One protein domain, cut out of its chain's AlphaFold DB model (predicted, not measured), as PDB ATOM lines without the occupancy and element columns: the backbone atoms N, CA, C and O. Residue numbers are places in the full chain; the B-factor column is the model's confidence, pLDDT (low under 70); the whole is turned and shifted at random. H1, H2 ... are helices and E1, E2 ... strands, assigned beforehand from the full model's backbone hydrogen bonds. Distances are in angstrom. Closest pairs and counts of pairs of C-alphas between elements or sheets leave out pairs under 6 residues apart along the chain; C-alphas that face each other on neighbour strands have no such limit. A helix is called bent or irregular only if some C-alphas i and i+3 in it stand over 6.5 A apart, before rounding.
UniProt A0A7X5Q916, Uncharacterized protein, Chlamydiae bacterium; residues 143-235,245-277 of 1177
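What this domain is: This is residues 143 to 235 and 245 to 277 of the 1177 residues of an uncharacterized protein of Chlamydiae bacterium (UniProt A0A7X5Q916). A loop-rich body with little regular structure has a sheet at one end, H2 at the other and H1 between, with H3 and H4 packed on H1. The 126 printed residues, 46 in named elements of mixed class, hold H1, E1 to E3, H2 to H4 and E4, in that order; sheet E2 - E1 - E3 is antiparallel. It is compact, radius of gyration of the C-alphas 14.5 A, spanning 46 by 31 by 28 A.

Where its parts are: Find C-alpha 144 at (131.523, 154.082, 138.500); H1 runs 14.1 A to residue 153. Read on through E1, 160 to 165; E2, 173 to 176; E3, 192 to 197; H2, 206 to 210; H3, 245 to 249; H4, 266 to 272, irregular, C-alphas 267 and 270 being 7.2 A apart; and E4, 274 to 276, with C-alpha 276 at (128.319, 145.511, 136.573).

How they stand to each other: H1 touches H3, closest at C-alphas 145 and 249, 5.9 A, and H4, at C-alphas 151 and 268, 5.4 A. In hairpin E1 and E2, find N 161 and O 175 2.9 A apart; between E1 and E3, N 162 and O 196, 2.8 A. H1 and H3 have every O i to N i+4 pair within hydrogen-bond range; H2 has 0 of 1 and H4 0 of 3, against 2 of 2 and 3 of 4 for O i to N i+3.

The domain as a whole: Residues 236 to 244 are not printed; C-alphas 235 and 245 are 15.9 A apart. Links E2 to E3 and H3 to H4 are long. pLDDT is under 70 in 23 residues, among them 215 to 225.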
ATOM      1  N   PHE A 143     131.824 152.135 134.783       79.38
ATOM      2  CA  PHE A 143     130.470 152.155 135.348       79.38
ATOM      3  C   PHE A 143     130.365 153.025 136.601       79.38
ATOM      4  O   PHE A 143     129.322 153.623 136.836       79.38
ATOM      5  N   GLN A 144     131.458 153.174 137.354       84.31
ATOM      6  CA  GLN A 144     131.523 154.082 138.500       84.31
ATOM      7  C   GLN A 144     131.425 155.556 138.065       84.31
ATOM      8  O   GLN A 144     130.890 156.383 138.797       84.31
ATOM      9  N   PHE A 145     131.898 155.895 136.859       87.44
ATOM     10  CA  PHE A 145     131.995 157.284 136.407       87.44
ATOM     11  C   PHE A 145     130.648 158.048 136.407       87.44
ATOM     12  O   PHE A 145     130.588 159.113 137.024       87.44
ATOM     13  N   PRO A 146     129.543 157.562 135.799       86.50
ATOM     14  CA  PRO A 146     128.251 158.243 135.906       86.50
ATOM     15  C   PRO A 146     127.674 158.225 137.315       86.50
ATOM     16  O   PRO A 146     126.962 159.160 137.663       86.50
ATOM     17  N   ILE A 147     127.959 157.196 138.117       86.69
ATOM     18  CA  ILE A 147     127.483 157.096 139.502       86.69
ATOM     19  C   ILE A 147     128.118 158.223 140.339       86.69
ATOM     20  O   ILE A 147     127.404 158.970 141.010       86.69
ATOM     21  N   ASP A 148     129.426 158.454 140.187       90.94
ATOM     22  CA  ASP A 148     130.139 159.594 140.780       90.94
ATOM     23  C   ASP A 148     129.633 160.949 140.260       90.94
ATOM     24  O   ASP A 148     129.382 161.854 141.056       90.94
ATOM     25  N   MET A 149     129.390 161.091 138.948       91.19
ATOM     26  CA  MET A 149     128.791 162.324 138.408       91.19
ATOM     27  C   MET A 149     127.360 162.544 138.922       91.19
ATOM     28  O   MET A 149     126.923 163.690 139.026       91.19
ATOM     29  N   THR A 150     126.623 161.471 139.227       89.56
ATOM     30  CA  THR A 150     125.240 161.545 139.713       89.56
ATOM     31  C   THR A 150     125.212 162.022 141.156       89.56
ATOM     32  O   THR A 150     124.657 163.086 141.420       89.56
ATOM     33  N   LYS A 151     125.906 161.318 142.061       91.06
ATOM     34  CA  LYS A 151     126.014 161.696 143.480       91.06
ATOM     35  C   LYS A 151     126.517 163.125 143.676       91.06
ATOM     36  O   LYS A 151     125.954 163.859 144.481       91.06
ATOM     37  N   ARG A 152     127.571 163.532 142.956       93.81
ATOM     38  CA  ARG A 152     128.220 164.834 143.180       93.81
ATOM     39  C   ARG A 152     127.456 166.020 142.589       93.81
ATOM     40  O   ARG A 152     127.478 167.093 143.181       93.81
ATOM     41  N   LEU A 153     126.826 165.858 141.422       92.00
ATOM     42  CA  LEU A 153     126.321 166.996 140.639       92.00
ATOM     43  C   LEU A 153     124.793 167.050 140.511       92.00
ATOM     44  O   LEU A 153     124.262 168.113 140.178       92.00
ATOM     45  N   MET A 154     124.071 165.940 140.697       89.88
ATOM     46  CA  MET A 154     122.652 165.849 140.328       89.88
ATOM     47  C   MET A 154     121.699 166.123 141.488       89.88
ATOM     48  O   MET A 154     121.965 165.820 142.645       89.88
ATOM     49  N   ASP A 155     120.552 166.693 141.146       88.31
ATOM     50  CA  ASP A 155     119.383 166.799 142.006       88.31
ATOM     51  C   ASP A 155     118.687 165.424 142.082       88.31
ATOM     52  O   ASP A 155     118.471 164.811 141.031       88.31
ATOM     53  N   PRO A 156     118.295 164.941 143.278       88.69
ATOM     54  CA  PRO A 156     117.600 163.660 143.454       88.69
ATOM     55  C   PRO A 156     116.217 163.612 142.789       88.69
ATOM     56  O   PRO A 156     115.597 162.550 142.751       88.69
ATOM     57  N   ARG A 157     115.692 164.743 142.292       86.62
ATOM     58  CA  ARG A 157     114.423 164.790 141.566       86.62
ATOM     59  C   ARG A 157     114.606 164.429 140.096       86.62
ATOM     60  O   ARG A 157     115.218 165.179 139.325       86.62
ATOM     61  N   PHE A 158     114.002 163.322 139.676       85.56
ATOM     62  CA  PHE A 158     114.021 162.888 138.282       85.56
ATOM     63  C   PHE A 158     112.760 163.311 137.516       85.56
ATOM     64  O   PHE A 158     111.697 163.574 138.072       85.56
ATOM     65  N   SER A 159     112.898 163.388 136.192       83.69
ATOM     66  CA  SER A 159     111.791 163.596 135.241       83.69
ATOM     67  C   SER A 159     111.496 162.360 134.380       83.69
ATOM     68  O   SER A 159     110.441 162.273 133.753       83.69
ATOM     69  N   ARG A 160     112.418 161.394 134.371       85.12
ATOM     70  CA  ARG A 160     112.250 160.018 133.893       85.12
ATOM     71  C   ARG A 160     113.199 159.129 134.694       85.12
ATOM     72  O   ARG A 160     114.338 159.544 134.902       85.12
ATOM     73  N   MET A 161     112.750 157.944 135.080       85.81
ATOM     74  CA  MET A 161     113.597 156.848 135.543       85.81
ATOM     75  C   MET A 161     113.138 155.568 134.848       85.81
ATOM     76  O   MET A 161     111.942 155.285 134.792       85.81
ATOM     77  N   HIS A 162     114.083 154.825 134.289       85.56
ATOM     78  CA  HIS A 162     113.895 153.454 133.832       85.56
ATOM     79  C   HIS A 162     114.679 152.561 134.787       85.56
ATOM     80  O   HIS A 162     115.869 152.790 135.006       85.56
ATOM     81  N   SER A 163     114.014 151.576 135.373       86.62
ATOM     82  CA  SER A 163     114.618 150.581 136.251       86.62
ATOM     83  C   SER A 163     114.209 149.170 135.844       86.62
ATOM     84  O   SER A 163     113.178 148.950 135.202       86.62
ATOM     85  N   ARG A 164     115.035 148.201 136.233       85.25
ATOM     86  CA  ARG A 164     114.675 146.786 136.297       85.25
ATOM     87  C   ARG A 164     114.872 146.327 137.736       85.25
ATOM     88  O   ARG A 164     115.939 146.564 138.300       85.25
ATOM     89  N   ASP A 165     113.847 145.724 138.313       84.25
ATOM     90  CA  ASP A 165     113.887 145.191 139.672       84.25
ATOM     91  C   ASP A 165     114.813 143.940 139.679       84.25
ATOM     92  O   ASP A 165     114.883 143.221 138.676       84.25
ATOM     93  N   LEU A 166     115.595 143.696 140.746       81.75
ATOM     94  CA  LEU A 166     116.500 142.524 140.837       81.75
ATOM     95  C   LEU A 166     115.727 141.196 140.860       81.75
ATOM     96  O   LEU A 166     116.267 140.147 140.498       81.75
ATOM     97  N   VAL A 167     114.487 141.264 141.340       80.12
ATOM     98  CA  VAL A 167     113.492 140.195 141.474       80.12
ATOM     99  C   VAL A 167     112.116 140.782 141.132       80.12
ATOM    100  O   VAL A 167     112.028 141.937 140.734       80.12
ATOM    101  N   GLY A 168     111.029 140.029 141.280       74.00
ATOM    102  CA  GLY A 168     109.677 140.508 140.999       74.00
ATOM    103  C   GLY A 168     109.101 139.955 139.702       74.00
ATOM    104  O   GLY A 168     109.800 139.444 138.827       74.00
ATOM    105  N   SER A 169     107.786 140.082 139.547       69.06
ATOM    106  CA  SER A 169     107.077 139.870 138.274       69.06
ATOM    107  C   SER A 169     107.305 141.012 137.266       69.06
ATOM    108  O   SER A 169     106.854 140.946 136.124       69.06
ATOM    109  N   THR A 170     107.955 142.097 137.696       77.81
ATOM    110  CA  THR A 170     108.041 143.368 136.972       77.81
ATOM    111  C   THR A 170     109.375 143.482 136.239       77.81
ATOM    112  O   THR A 170     110.352 144.028 136.742       77.81
ATOM    113  N   PHE A 171     109.422 142.992 135.000       81.50
ATOM    114  CA  PHE A 171     110.665 142.990 134.219       81.50
ATOM    115  C   PHE A 171     111.270 144.379 133.983       81.50
ATOM    116  O   PHE A 171     112.477 144.475 133.787       81.50
ATOM    117  N   SER A 172     110.468 145.446 133.930       84.12
ATOM    118  CA  SER A 172     110.929 146.795 133.588       84.12
ATOM    119  C   SER A 172     109.912 147.850 134.027       84.12
ATOM    120  O   SER A 172     108.773 147.828 133.565       84.12
ATOM    121  N   THR A 173     110.349 148.825 134.822       83.88
ATOM    122  CA  THR A 173     109.531 149.943 135.318       83.88
ATOM    123  C   THR A 173     110.001 151.252 134.686       83.88
ATOM    124  O   THR A 173     111.188 151.571 134.715       83.88
ATOM    125  N   ILE A 174     109.084 152.032 134.100       85.88
ATOM    126  CA  ILE A 174     109.387 153.361 133.540       85.88
ATOM    127  C   ILE A 174     108.482 154.403 134.185       85.88
ATOM    128  O   ILE A 174     107.305 154.526 133.851       85.88
ATOM    129  N   LEU A 175     109.067 155.197 135.076       83.62
ATOM    130  CA  LEU A 175     108.434 156.352 135.697       83.62
ATOM    131  C   LEU A 175     108.766 157.592 134.860       83.62
ATOM    132  O   LEU A 175     109.930 157.836 134.531       83.62
ATOM    133  N   GLN A 176     107.762 158.390 134.491       84.75
ATOM    134  CA  GLN A 176     107.962 159.610 133.707       84.75
ATOM    135  C   GLN A 176     107.025 160.730 134.158       84.75
ATOM    136  O   GLN A 176     105.804 160.607 134.115       84.75
ATOM    137  N   TYR A 177     107.615 161.875 134.498       79.25
ATOM    138  CA  TYR A 177     106.911 163.012 135.079       79.25
ATOM    139  C   TYR A 177     106.979 164.254 134.187       79.25
ATOM    140  O   TYR A 177     107.949 164.494 133.466       79.25
ATOM    141  N   LYS A 178     105.939 165.098 134.262       75.75
ATOM    142  CA  LYS A 178     105.861 166.375 133.520       75.75
ATOM    143  C   LYS A 178     106.801 167.466 134.076       75.75
ATOM    144  O   LYS A 178     106.901 168.541 133.494       75.75
ATOM    145  N   GLY A 179     107.522 167.163 135.154       68.00
ATOM    146  CA  GLY A 179     108.542 167.983 135.806       68.00
ATOM    147  C   GLY A 179     109.346 167.144 136.814       68.00
ATOM    148  O   GLY A 179     109.028 165.969 137.000       68.00
ATOM    149  N   PRO A 180     110.388 167.704 137.452       63.12
ATOM    150  CA  PRO A 180     111.141 167.032 138.512       63.12
ATOM    151  C   PRO A 180     110.322 167.022 139.818       63.12
ATOM    152  O   PRO A 180     110.421 167.951 140.623       63.12
ATOM    153  N   HIS A 181     109.473 166.005 139.987       63.38
ATOM    154  CA  HIS A 181     108.501 165.914 141.087       63.38
ATOM    155  C   HIS A 181     108.884 164.874 142.140       63.38
ATOM    156  O   HIS A 181     109.023 165.220 143.312       63.38
ATOM    157  N   GLU A 182     109.074 163.625 141.721       67.94
ATOM    158  CA  GLU A 182     109.473 162.534 142.607       67.94
ATOM    159  C   GLU A 182     110.959 162.640 142.953       67.94
ATOM    160  O   GLU A 182     111.776 163.018 142.111       67.94
ATOM    161  N   ARG A 183     111.297 162.340 144.208       71.94
ATOM    162  CA  ARG A 183     112.676 162.234 144.693       71.94
ATOM    163  C   ARG A 183     113.033 160.762 144.750       71.94
ATOM    164  O   ARG A 183     112.243 159.996 145.289       71.94
ATOM    165  N   VAL A 184     114.235 160.399 144.314       68.81
ATOM    166  CA  VAL A 184     114.790 159.099 144.701       68.81
ATOM    167  C   VAL A 184     114.930 159.059 146.224       68.81
ATOM    168  O   VAL A 184     115.453 160.005 146.831       68.81
ATOM    169  N   THR A 185     114.439 157.986 146.839       65.06
ATOM    170  CA  THR A 185     114.587 157.710 148.268       65.06
ATOM    171  C   THR A 185     115.530 156.529 148.449       65.06
ATOM    172  O   THR A 185     115.567 155.597 147.650       65.06
ATOM    173  N   GLU A 186     116.331 156.561 149.511       60.41
ATOM    174  CA  GLU A 186     117.378 155.555 149.715       60.41
ATOM    175  C   GLU A 186     116.830 154.166 150.089       60.41
ATOM    176  O   GLU A 186     117.594 153.207 150.122       60.41
ATOM    177  N   SER A 187     115.531 154.063 150.388       54.97
ATOM    178  CA  SER A 187     114.853 152.847 150.849       54.97
ATOM    179  C   SER A 187     113.991 152.153 149.791       54.97
ATOM    180  O   SER A 187     113.702 150.972 149.948       54.97
ATOM    181  N   GLU A 188     113.542 152.852 148.742       61.72
ATOM    182  CA  GLU A 188     112.503 152.330 147.830       61.72
ATOM    183  C   GLU A 188     113.034 151.823 146.483       61.72
ATOM    184  O   GLU A 188     112.294 151.157 145.763       61.72
ATOM    185  N   ASP A 189     114.297 152.112 146.156       66.38
ATOM    186  CA  ASP A 189     114.943 151.715 144.898       66.38
ATOM    187  C   ASP A 189     116.210 150.854 145.109       66.38
ATOM    188  O   ASP A 189     117.051 150.752 144.216       66.38
ATOM    189  N   ILE A 190     116.401 150.231 146.282       66.44
ATOM    190  CA  ILE A 190     117.686 149.567 146.588       66.44
ATOM    191  C   ILE A 190     117.926 148.295 145.767       66.44
ATOM    192  O   ILE A 190     119.056 148.039 145.355       66.44
ATOM    193  N   ASP A 191     116.882 147.512 145.503       75.31
ATOM    194  CA  ASP A 191     116.968 146.324 144.651       75.31
ATOM    195  C   ASP A 191     116.839 146.662 143.156       75.31
ATOM    196  O   ASP A 191     116.721 145.764 142.328       75.31
ATOM    197  N   ARG A 192     116.855 147.946 142.779       83.56
ATOM    198  CA  ARG A 192     116.595 148.377 141.404       83.56
ATOM    199  C   ARG A 192     117.854 148.725 140.641       83.56
ATOM    200  O   ARG A 192     118.618 149.624 140.984       83.56
ATOM    201  N   ILE A 193     117.994 148.087 139.488       83.62
ATOM    202  CA  ILE A 193     118.987 148.434 138.482       83.62
ATOM    203  C   ILE A 193     118.423 149.576 137.634       83.62
ATOM    204  O   ILE A 193     117.683 149.348 136.675       83.62
ATOM    205  N   THR A 194     118.764 150.819 137.979       81.88
ATOM    206  CA  THR A 194     118.439 152.011 137.179       81.88
ATOM    207  C   THR A 194     119.140 151.951 135.815       81.88
ATOM    208  O   THR A 194     120.338 152.215 135.714       81.88
ATOM    209  N   SER A 195     118.411 151.617 134.749       76.88
ATOM    210  CA  SER A 195     118.938 151.453 133.390       76.88
ATOM    211  C   SER A 195     119.168 152.781 132.659       76.88
ATOM    212  O   SER A 195     120.251 152.960 132.112       76.88
ATOM    213  N   ASP A 196     118.204 153.708 132.695       81.62
ATOM    214  CA  ASP A 196     118.278 155.091 132.169       81.62
ATOM    215  C   ASP A 196     117.652 156.056 133.189       81.62
ATOM    216  O   ASP A 196     116.767 155.673 133.953       81.62
ATOM    217  N   SER A 197     118.086 157.317 133.209       82.69
ATOM    218  CA  SER A 197     117.550 158.315 134.134       82.69
ATOM    219  C   SER A 197     117.691 159.763 133.658       82.69
ATOM    220  O   SER A 197     118.503 160.136 132.800       82.69
ATOM    221  N   LYS A 198     116.856 160.636 134.230       85.06
ATOM    222  CA  LYS A 198     116.749 162.034 133.803       85.06
ATOM    223  C   LYS A 198     116.622 163.029 134.955       85.06
ATOM    224  O   LYS A 198     115.566 163.637 135.172       85.06
ATOM    225  N   PHE A 199     117.744 163.212 135.640       84.69
ATOM    226  CA  PHE A 199     117.974 164.243 136.652       84.69
ATOM    227  C   PHE A 199     118.260 165.630 136.044       84.69
ATOM    228  O   PHE A 199     118.467 165.797 134.838       84.69
ATOM    229  N   SER A 200     118.306 166.642 136.908       84.56
ATOM    230  CA  SER A 200     118.921 167.950 136.629       84.56
ATOM    231  C   SER A 200     120.165 168.117 137.503       84.56
ATOM    232  O   SER A 200     120.306 167.384 138.471       84.56
ATOM    233  N   PHE A 201     121.051 169.073 137.217       86.81
ATOM    234  CA  PHE A 201     122.087 169.438 138.194       86.81
ATOM    235  C   PHE A 201     121.469 170.123 139.421       86.81
ATOM    236  O   PHE A 201     120.521 170.901 139.248       86.81
ATOM    237  N   ARG A 202     122.044 169.907 140.615       90.06
ATOM    238  CA  ARG A 202     121.732 170.697 141.822       90.06
ATOM    239  C   ARG A 202     121.993 172.180 141.552       90.06
ATOM    240  O   ARG A 202     122.871 172.516 140.757       90.06
ATOM    241  N   GLU A 203     121.222 173.082 142.159       88.81
ATOM    242  CA  GLU A 203     121.259 174.515 141.811       88.81
ATOM    243  C   GLU A 203     122.583 175.224 142.141       88.81
ATOM    244  O   GLU A 203     122.897 176.229 141.498       88.81
ATOM    245  N   ASP A 204     123.326 174.663 143.091       92.12
ATOM    246  CA  ASP A 204     124.638 175.034 143.627       92.12
ATOM    247  C   ASP A 204     125.815 174.338 142.914       92.12
ATOM    248  O   ASP A 204     126.973 174.645 143.192       92.12
ATOM    249  N   SER A 205     125.557 173.384 142.010       92.19
ATOM    250  CA  SER A 205     126.595 172.453 141.553       92.19
ATOM    251  C   SER A 205     127.792 173.132 140.868       92.19
ATOM    252  O   SER A 205     127.656 174.033 140.028       92.19
ATOM    253  N   SER A 206     128.988 172.625 141.174       94.25
ATOM    254  CA  SER A 206     130.297 173.093 140.711       94.25
ATOM    255  C   SER A 206     130.399 173.267 139.201       94.25
ATOM    256  O   SER A 206     131.116 174.144 138.712       94.25
ATOM    257  N   VAL A 207     129.656 172.459 138.444       90.62
ATOM    258  CA  VAL A 207     129.630 172.475 136.981       90.62
ATOM    259  C   VAL A 207     129.170 173.833 136.423       90.62
ATOM    260  O   VAL A 207     129.585 174.234 135.331       90.62
ATOM    261  N   TYR A 208     128.388 174.609 137.188       90.44
ATOM    262  CA  TYR A 208     128.019 175.980 136.824       90.44
ATOM    263  C   TYR A 208     129.209 176.953 136.840       90.44
ATOM    264  O   TYR A 208     129.248 177.860 136.001       90.44
ATOM    265  N   ARG A 209     130.233 176.720 137.677       89.94
ATOM    266  CA  ARG A 209     131.467 177.536 137.732       89.94
ATOM    267  C   ARG A 209     132.281 177.470 136.437       89.94
ATOM    268  O   ARG A 209     133.053 178.380 136.155       89.94
ATOM    269  N   LEU A 210     132.051 176.464 135.586       87.94
ATOM    270  CA  LEU A 210     132.645 176.380 134.245       87.94
ATOM    271  C   LEU A 210     132.095 177.442 133.259       87.94
ATOM    272  O   LEU A 210     132.430 177.420 132.074       87.94
ATOM    273  N   GLY A 211     131.203 178.346 133.690       78.44
ATOM    274  CA  GLY A 211     130.824 179.585 132.984       78.44
ATOM    275  C   GLY A 211     130.034 179.418 131.677       78.44
ATOM    276  O   GLY A 211     129.565 180.393 131.091       78.44
ATOM    277  N   ARG A 212     129.865 178.184 131.188       78.00
ATOM    278  CA  ARG A 212     129.081 177.855 129.984       78.00
ATOM    279  C   ARG A 212     127.753 177.181 130.298       78.00
ATOM    280  O   ARG A 212     126.901 177.084 129.411       78.00
ATOM    281  N   PHE A 213     127.561 176.697 131.520       75.56
ATOM    282  CA  PHE A 213     126.324 176.068 131.976       75.56
ATOM    283  C   PHE A 213     125.274 177.143 132.325       75.56
ATOM    284  O   PHE A 213     125.609 178.276 132.647       75.56
ATOM    285  N   LYS A 214     123.989 176.819 132.157       71.06
ATOM    286  CA  LYS A 214     122.838 177.672 132.507       71.06
ATOM    287  C   LYS A 214     121.813 176.767 133.183       71.06
ATOM    288  O   LYS A 214     121.674 175.640 132.702       71.06
ATOM    289  N   LYS A 215     121.097 177.246 134.209       62.38
ATOM    290  CA  LYS A 215     120.017 176.487 134.869       62.38
ATOM    291  C   LYS A 215     119.000 176.012 133.816       62.38
ATOM    292  O   LYS A 215     118.327 176.820 133.176       62.38
ATOM    293  N   ARG A 216     119.009 174.700 133.558       60.03
ATOM    294  CA  ARG A 216     118.208 173.912 132.598       60.03
ATOM    295  C   ARG A 216     118.263 172.445 133.044       60.03
ATOM    296  O   ARG A 216     119.159 172.092 133.803       60.03
ATOM    297  N   THR A 217     117.347 171.613 132.557       55.06
ATOM    298  CA  THR A 217     117.278 170.170 132.855       55.06
ATOM    299  C   THR A 217     118.292 169.347 132.039       55.06
ATOM    300  O   THR A 217     118.743 169.791 130.978       55.06
ATOM    301  N   TRP A 218     118.671 168.165 132.546       65.06
ATOM    302  CA  TRP A 218     119.739 167.304 132.000       65.06
ATOM    303  C   TRP A 218     119.225 165.873 131.738       65.06
ATOM    304  O   TRP A 218     118.017 165.673 131.605       65.06
ATOM    305  N   SER A 219     120.132 164.908 131.540       57.75
ATOM    306  CA  SER A 219     119.853 163.464 131.452       57.75
ATOM    307  C   SER A 219     121.122 162.689 131.815       57.75
ATOM    308  O   SER A 219     122.213 163.101 131.409       57.75
ATOM    309  N   VAL A 220     120.999 161.586 132.556       60.22
ATOM    310  CA  VAL A 220     122.133 160.766 133.012       60.22
ATOM    311  C   VAL A 220     121.749 159.294 132.924       60.22
ATOM    312  O   VAL A 220     120.917 158.805 133.681       60.22
ATOM    313  N   ASP A 221     122.364 158.598 131.980       60.97
ATOM    314  CA  ASP A 221     122.038 157.229 131.591       60.97
ATOM    315  C   ASP A 221     122.967 156.279 132.374       60.97
ATOM    316  O   ASP A 221     123.984 155.777 131.873       60.97
ATOM    317  N   VAL A 222     122.685 156.194 133.685       57.62
ATOM    318  CA  VAL A 222     123.579 155.614 134.704       57.62
ATOM    319  C   VAL A 222     123.835 154.129 134.444       57.62
ATOM    320  O   VAL A 222     124.995 153.718 134.402       57.62
ATOM    321  N   GLY A 223     122.788 153.336 134.194       54.34
ATOM    322  CA  GLY A 223     122.902 151.894 133.956       54.34
ATOM    323  C   GLY A 223     123.611 151.531 132.649       54.34
ATOM    324  O   GLY A 223     124.287 150.503 132.576       54.34
ATOM    325  N   LEU A 224     123.566 152.396 131.626       57.53
ATOM    326  CA  LEU A 224     124.444 152.267 130.460       57.53
ATOM    327  C   LEU A 224     125.836 152.889 130.660       57.53
ATOM    328  O   LEU A 224     126.575 153.019 129.685       57.53
ATOM    329  N   GLY A 225     126.268 153.213 131.879       66.69
ATOM    330  CA  GLY A 225     127.627 153.703 132.103       66.69
ATOM    331  C   GLY A 225     127.910 155.018 131.351       66.69
ATOM    332  O   GLY A 225     129.034 155.228 130.898       66.69
ATOM    333  N   THR A 226     126.895 155.876 131.148       72.81
ATOM    334  CA  THR A 226     126.966 157.027 130.225       72.81
ATOM    335  C   THR A 226     126.316 158.313 130.753       72.81
ATOM    336  O   THR A 226     125.194 158.329 131.241       72.81
ATOM    337  N   VAL A 227     126.981 159.460 130.571       76.44
ATOM    338  CA  VAL A 227     126.449 160.779 130.969       76.44
ATOM    339  C   VAL A 227     125.978 161.556 129.732       76.44
ATOM    340  O   VAL A 227     126.786 162.097 128.975       76.44
ATOM    341  N   LYS A 228     124.659 161.626 129.497       78.69
ATOM    342  CA  LYS A 228     124.077 162.170 128.254       78.69
ATOM    343  C   LYS A 228     123.820 163.680 128.309       78.69
ATOM    344  O   LYS A 228     122.686 164.172 128.342       78.69
ATOM    345  N   ILE A 229     124.905 164.440 128.220       78.00
ATOM    346  CA  ILE A 229     124.863 165.902 128.141       78.00
ATOM    347  C   ILE A 229     124.180 166.365 126.844       78.00
ATOM    348  O   ILE A 229     124.757 166.349 125.759       78.00
ATOM    349  N   SER A 230     122.946 166.857 126.964       73.81
ATOM    350  CA  SER A 230     122.145 167.368 125.839       73.81
ATOM    351  C   SER A 230     122.530 168.804 125.453       73.81
ATOM    352  O   SER A 230     121.697 169.711 125.402       73.81
ATOM    353  N   LYS A 231     123.829 169.037 125.218       77.62
ATOM    354  CA  LYS A 231     124.403 170.366 124.980       77.62
ATOM    355  C   LYS A 231     125.593 170.328 124.025       77.62
ATOM    356  O   LYS A 231     126.478 169.492 124.150       77.62
ATOM    357  N   LYS A 232     125.635 171.290 123.099       77.38
ATOM    358  CA  LYS A 232     126.780 171.510 122.206       77.38
ATOM    359  C   LYS A 232     127.817 172.411 122.883       77.38
ATOM    360  O   LYS A 232     127.462 173.469 123.406       77.38
ATOM    361  N   PHE A 233     129.083 172.017 122.812       79.12
ATOM    362  CA  PHE A 233     130.241 172.792 123.264       79.12
ATOM    363  C   PHE A 233     131.212 173.040 122.098       79.12
ATOM    364  O   PHE A 233     131.161 172.343 121.086       79.12
ATOM    365  N   ARG A 234     132.108 174.028 122.231       82.44
ATOM    366  CA  ARG A 234     133.289 174.151 121.351       82.44
ATOM    367  C   ARG A 234     134.351 173.154 121.809       82.44
ATOM    368  O   ARG A 234     134.429 172.904 123.008       82.44
ATOM    369  N   PHE A 235     135.184 172.647 120.896       82.44
ATOM    370  CA  PHE A 235     136.167 171.598 121.204       82.44
ATOM    371  C   PHE A 235     137.032 171.912 122.438       82.44
ATOM    372  O   PHE A 235     137.068 171.127 123.379       82.44
ATOM    373  N   PHE A 245     135.354 166.580 135.494       92.50
ATOM    374  CA  PHE A 245     134.799 165.242 135.721       92.50
ATOM    375  C   PHE A 245     135.847 164.226 136.201       92.50
ATOM    376  O   PHE A 245     135.539 163.372 137.029       92.50
ATOM    377  N   SER A 246     137.094 164.350 135.746       92.56
ATOM    378  CA  SER A 246     138.249 163.597 136.244       92.56
ATOM    379  C   SER A 246     138.444 163.808 137.749       92.56
ATOM    380  O   SER A 246     138.519 162.830 138.487       92.56
ATOM    381  N   LYS A 247     138.421 165.059 138.230       94.50
ATOM    382  CA  LYS A 247     138.524 165.377 139.668       94.50
ATOM    383  C   LYS A 247     137.466 164.644 140.492       94.50
ATOM    384  O   LYS A 247     137.809 163.969 141.456       94.50
ATOM    385  N   ILE A 248     136.205 164.702 140.065       94.00
ATOM    386  CA  ILE A 248     135.091 164.014 140.737       94.00
ATOM    387  C   ILE A 248     135.288 162.488 140.696       94.00
ATOM    388  O   ILE A 248     135.147 161.826 141.720       94.00
ATOM    389  N   SER A 249     135.697 161.929 139.551       89.81
ATOM    390  CA  SER A 249     135.974 160.492 139.398       89.81
ATOM    391  C   SER A 249     137.197 160.002 140.190       89.81
ATOM    392  O   SER A 249     137.305 158.807 140.451       89.81
ATOM    393  N   ARG A 250     138.114 160.899 140.580       90.00
ATOM    394  CA  ARG A 250     139.208 160.642 141.536       90.00
ATOM    395  C   ARG A 250     138.827 160.979 142.987       90.00
ATOM    396  O   ARG A 250     139.707 161.047 143.842       90.00
ATOM    397  N   LYS A 251     137.535 161.214 143.262       90.00
ATOM    398  CA  LYS A 251     136.971 161.628 144.561       90.00
ATOM    399  C   LYS A 251     137.567 162.938 145.119       90.00
ATOM    400  O   LYS A 251     137.455 163.220 146.309       90.00
ATOM    401  N   GLU A 252     138.186 163.769 144.278       92.31
ATOM    402  CA  GLU A 252     138.761 165.051 144.696       92.31
ATOM    403  C   GLU A 252     137.666 166.068 145.067       92.31
ATOM    404  O   GLU A 252     136.504 165.974 144.649       92.31
ATOM    405  N   ARG A 253     138.043 167.075 145.866       91.00
ATOM    406  CA  ARG A 253     137.129 168.146 146.277       91.00
ATOM    407  C   ARG A 253     136.819 169.067 145.100       91.00
ATOM    408  O   ARG A 253     137.686 169.795 144.614       91.00
ATOM    409  N   THR A 254     135.564 169.059 144.680       95.19
ATOM    410  CA  THR A 254     134.951 170.144 143.911       95.19
ATOM    411  C   THR A 254     134.371 171.188 144.870       95.19
ATOM    412  O   THR A 254     134.335 170.979 146.083       95.19
ATOM    413  N   GLN A 255     133.971 172.347 144.346       95.00
ATOM    414  CA  GLN A 255     133.332 173.399 145.139       95.00
ATOM    415  C   GLN A 255     132.048 173.868 144.465       95.00
ATOM    416  O   GLN A 255     132.036 173.995 143.236       95.00
ATOM    417  N   THR A 256     131.035 174.196 145.261       93.56
ATOM    418  CA  THR A 256     129.744 174.741 144.813       93.56
ATOM    419  C   THR A 256     129.901 176.124 144.162       93.56
ATOM    420  O   THR A 256     130.973 176.740 144.205       93.56
ATOM    421  N   THR A 257     128.837 176.659 143.553       90.75
ATOM    422  CA  THR A 257     128.788 178.054 143.071       90.75
ATOM    423  C   THR A 257     129.191 179.044 144.154       90.75
ATOM    424  O   THR A 257     129.903 180.008 143.870       90.75
ATOM    425  N   ASP A 258     128.823 178.731 145.394       91.88
ATOM    426  CA  ASP A 258     129.004 179.577 146.570       91.88
ATOM    427  C   ASP A 258     130.371 179.314 147.247       91.88
ATOM    428  O   ASP A 258     130.751 179.962 148.217       91.88
ATOM    429  N   SER A 259     131.185 178.450 146.622       91.88
ATOM    430  CA  SER A 259     132.578 178.100 146.942       91.88
ATOM    431  C   SER A 259     132.802 177.265 148.210       91.88
ATOM    432  O   SER A 259     133.951 177.056 148.609       91.88
ATOM    433  N   GLU A 260     131.730 176.707 148.769       93.56
ATOM    434  CA  GLU A 260     131.769 175.630 149.766       93.56
ATOM    435  C   GLU A 260     132.279 174.320 149.133       93.56
ATOM    436  O   GLU A 260     132.330 174.206 147.906       93.56
ATOM    437  N   ASN A 261     132.680 173.324 149.934       93.38
ATOM    438  CA  ASN A 261     133.022 172.004 149.388       93.38
ATOM    439  C   ASN A 261     131.751 171.343 148.836       93.38
ATOM    440  O   ASN A 261     130.729 171.311 149.512       93.38
ATOM    441  N   GLU A 262     131.809 170.806 147.620       94.44
ATOM    442  CA  GLU A 262     130.673 170.101 147.026       94.44
ATOM    443  C   GLU A 262     130.733 168.613 147.405       94.44
ATOM    444  O   GLU A 262     131.684 167.916 147.045       94.44
ATOM    445  N   GLU A 263     129.718 168.138 148.129       92.50
ATOM    446  CA  GLU A 263     129.643 166.772 148.668       92.50
ATOM    447  C   GLU A 263     128.715 165.862 147.839       92.50
ATOM    448  O   GLU A 263     127.863 166.332 147.073       92.50
ATOM    449  N   ASP A 264     128.896 164.545 147.972       92.44
ATOM    450  CA  ASP A 264     128.049 163.517 147.355       92.44
ATOM    451  C   ASP A 264     126.667 163.476 148.041       92.44
ATOM    452  O   ASP A 264     126.569 163.444 149.265       92.44
ATOM    453  N   ASP A 265     125.581 163.463 147.264       89.25
ATOM    454  CA  ASP A 265     124.220 163.351 147.795       89.25
ATOM    455  C   ASP A 265     123.917 161.908 148.231       89.25
ATOM    456  O   ASP A 265     123.845 160.996 147.400       89.25
ATOM    457  N   VAL A 266     123.706 161.703 149.536       84.19
ATOM    458  CA  VAL A 266     123.489 160.374 150.141       84.19
ATOM    459  C   VAL A 266     122.315 159.601 149.531       84.19
ATOM    460  O   VAL A 266     122.361 158.377 149.450       84.19
ATOM    461  N   ARG A 267     121.303 160.287 148.979       83.94
ATOM    462  CA  ARG A 267     120.150 159.636 148.322       83.94
ATOM    463  C   ARG A 267     120.522 158.870 147.054       83.94
ATOM    464  O   ARG A 267     119.731 158.062 146.588       83.94
ATOM    465  N   PHE A 268     121.715 159.096 146.505       85.50
ATOM    466  CA  PHE A 268     122.257 158.344 145.376       85.50
ATOM    467  C   PHE A 268     123.192 157.189 145.790       85.50
ATOM    468  O   PHE A 268     123.735 156.519 144.915       85.50
ATOM    469  N   MET A 269     123.365 156.901 147.089       81.50
ATOM    470  CA  MET A 269     124.248 155.817 147.560       81.50
ATOM    471  C   MET A 269     123.780 154.415 147.141       81.50
ATOM    472  O   MET A 269     124.608 153.522 146.976       81.50
ATOM    473  N   PHE A 270     122.482 154.214 146.883       78.44
ATOM    474  CA  PHE A 270     121.966 152.944 146.352       78.44
ATOM    475  C   PHE A 270     122.564 152.576 144.979       78.44
ATOM    476  O   PHE A 270     122.759 151.394 144.699       78.44
ATOM    477  N   LEU A 271     122.959 153.564 144.162       80.44
ATOM    478  CA  LEU A 271     123.642 153.330 142.880       80.44
ATOM    479  C   LEU A 271     125.012 152.651 143.054       80.44
ATOM    480  O   LEU A 271     125.533 152.084 142.102       80.44
ATOM    481  N   GLU A 272     125.590 152.690 144.257       79.94
ATOM    482  CA  GLU A 272     126.819 151.980 144.623       79.94
ATOM    483  C   GLU A 272     126.546 150.686 145.427       79.94
ATOM    484  O   GLU A 272     127.423 150.179 146.135       79.94
ATOM    485  N   ARG A 273     125.332 150.120 145.348       79.19
ATOM    486  CA  ARG A 273     124.999 148.801 145.925       79.19
ATOM    487  C   ARG A 273     124.959 147.685 144.878       79.19
ATOM    488  O   ARG A 273     125.239 146.536 145.220       79.19
ATOM    489  N   ILE A 274     124.697 148.017 143.612       81.06
ATOM    490  CA  ILE A 274     124.648 147.070 142.488       81.06
ATOM    491  C   ILE A 274     125.601 147.545 141.382       81.06
ATOM    492  O   ILE A 274     125.471 148.659 140.885       81.06
ATOM    493  N   HIS A 275     126.546 146.699 140.964       81.94
ATOM    494  CA  HIS A 275     127.578 147.059 139.977       81.94
ATOM    495  C   HIS A 275     127.628 146.048 138.839       81.94
ATOM    496  O   HIS A 275     127.396 144.862 139.070       81.94
ATOM    497  N   GLN A 276     127.995 146.474 137.626       84.12
ATOM    498  CA  GLN A 276     128.319 145.511 136.573       84.12
ATOM    499  C   GLN A 276     129.587 144.721 136.955       84.12
ATOM    500  O   GLN A 276     130.575 145.283 137.422       84.12
ATOM    501  N   VAL A 277     129.549 143.413 136.712       86.50
ATOM    502  CA  VAL A 277     130.635 142.458 136.959       86.50
ATOM    503  C   VAL A 277     131.796 142.629 135.968       86.50
ATOM    504  O   VAL A 277     131.585 142.820 134.766       86.50
TER     505      VAL A 277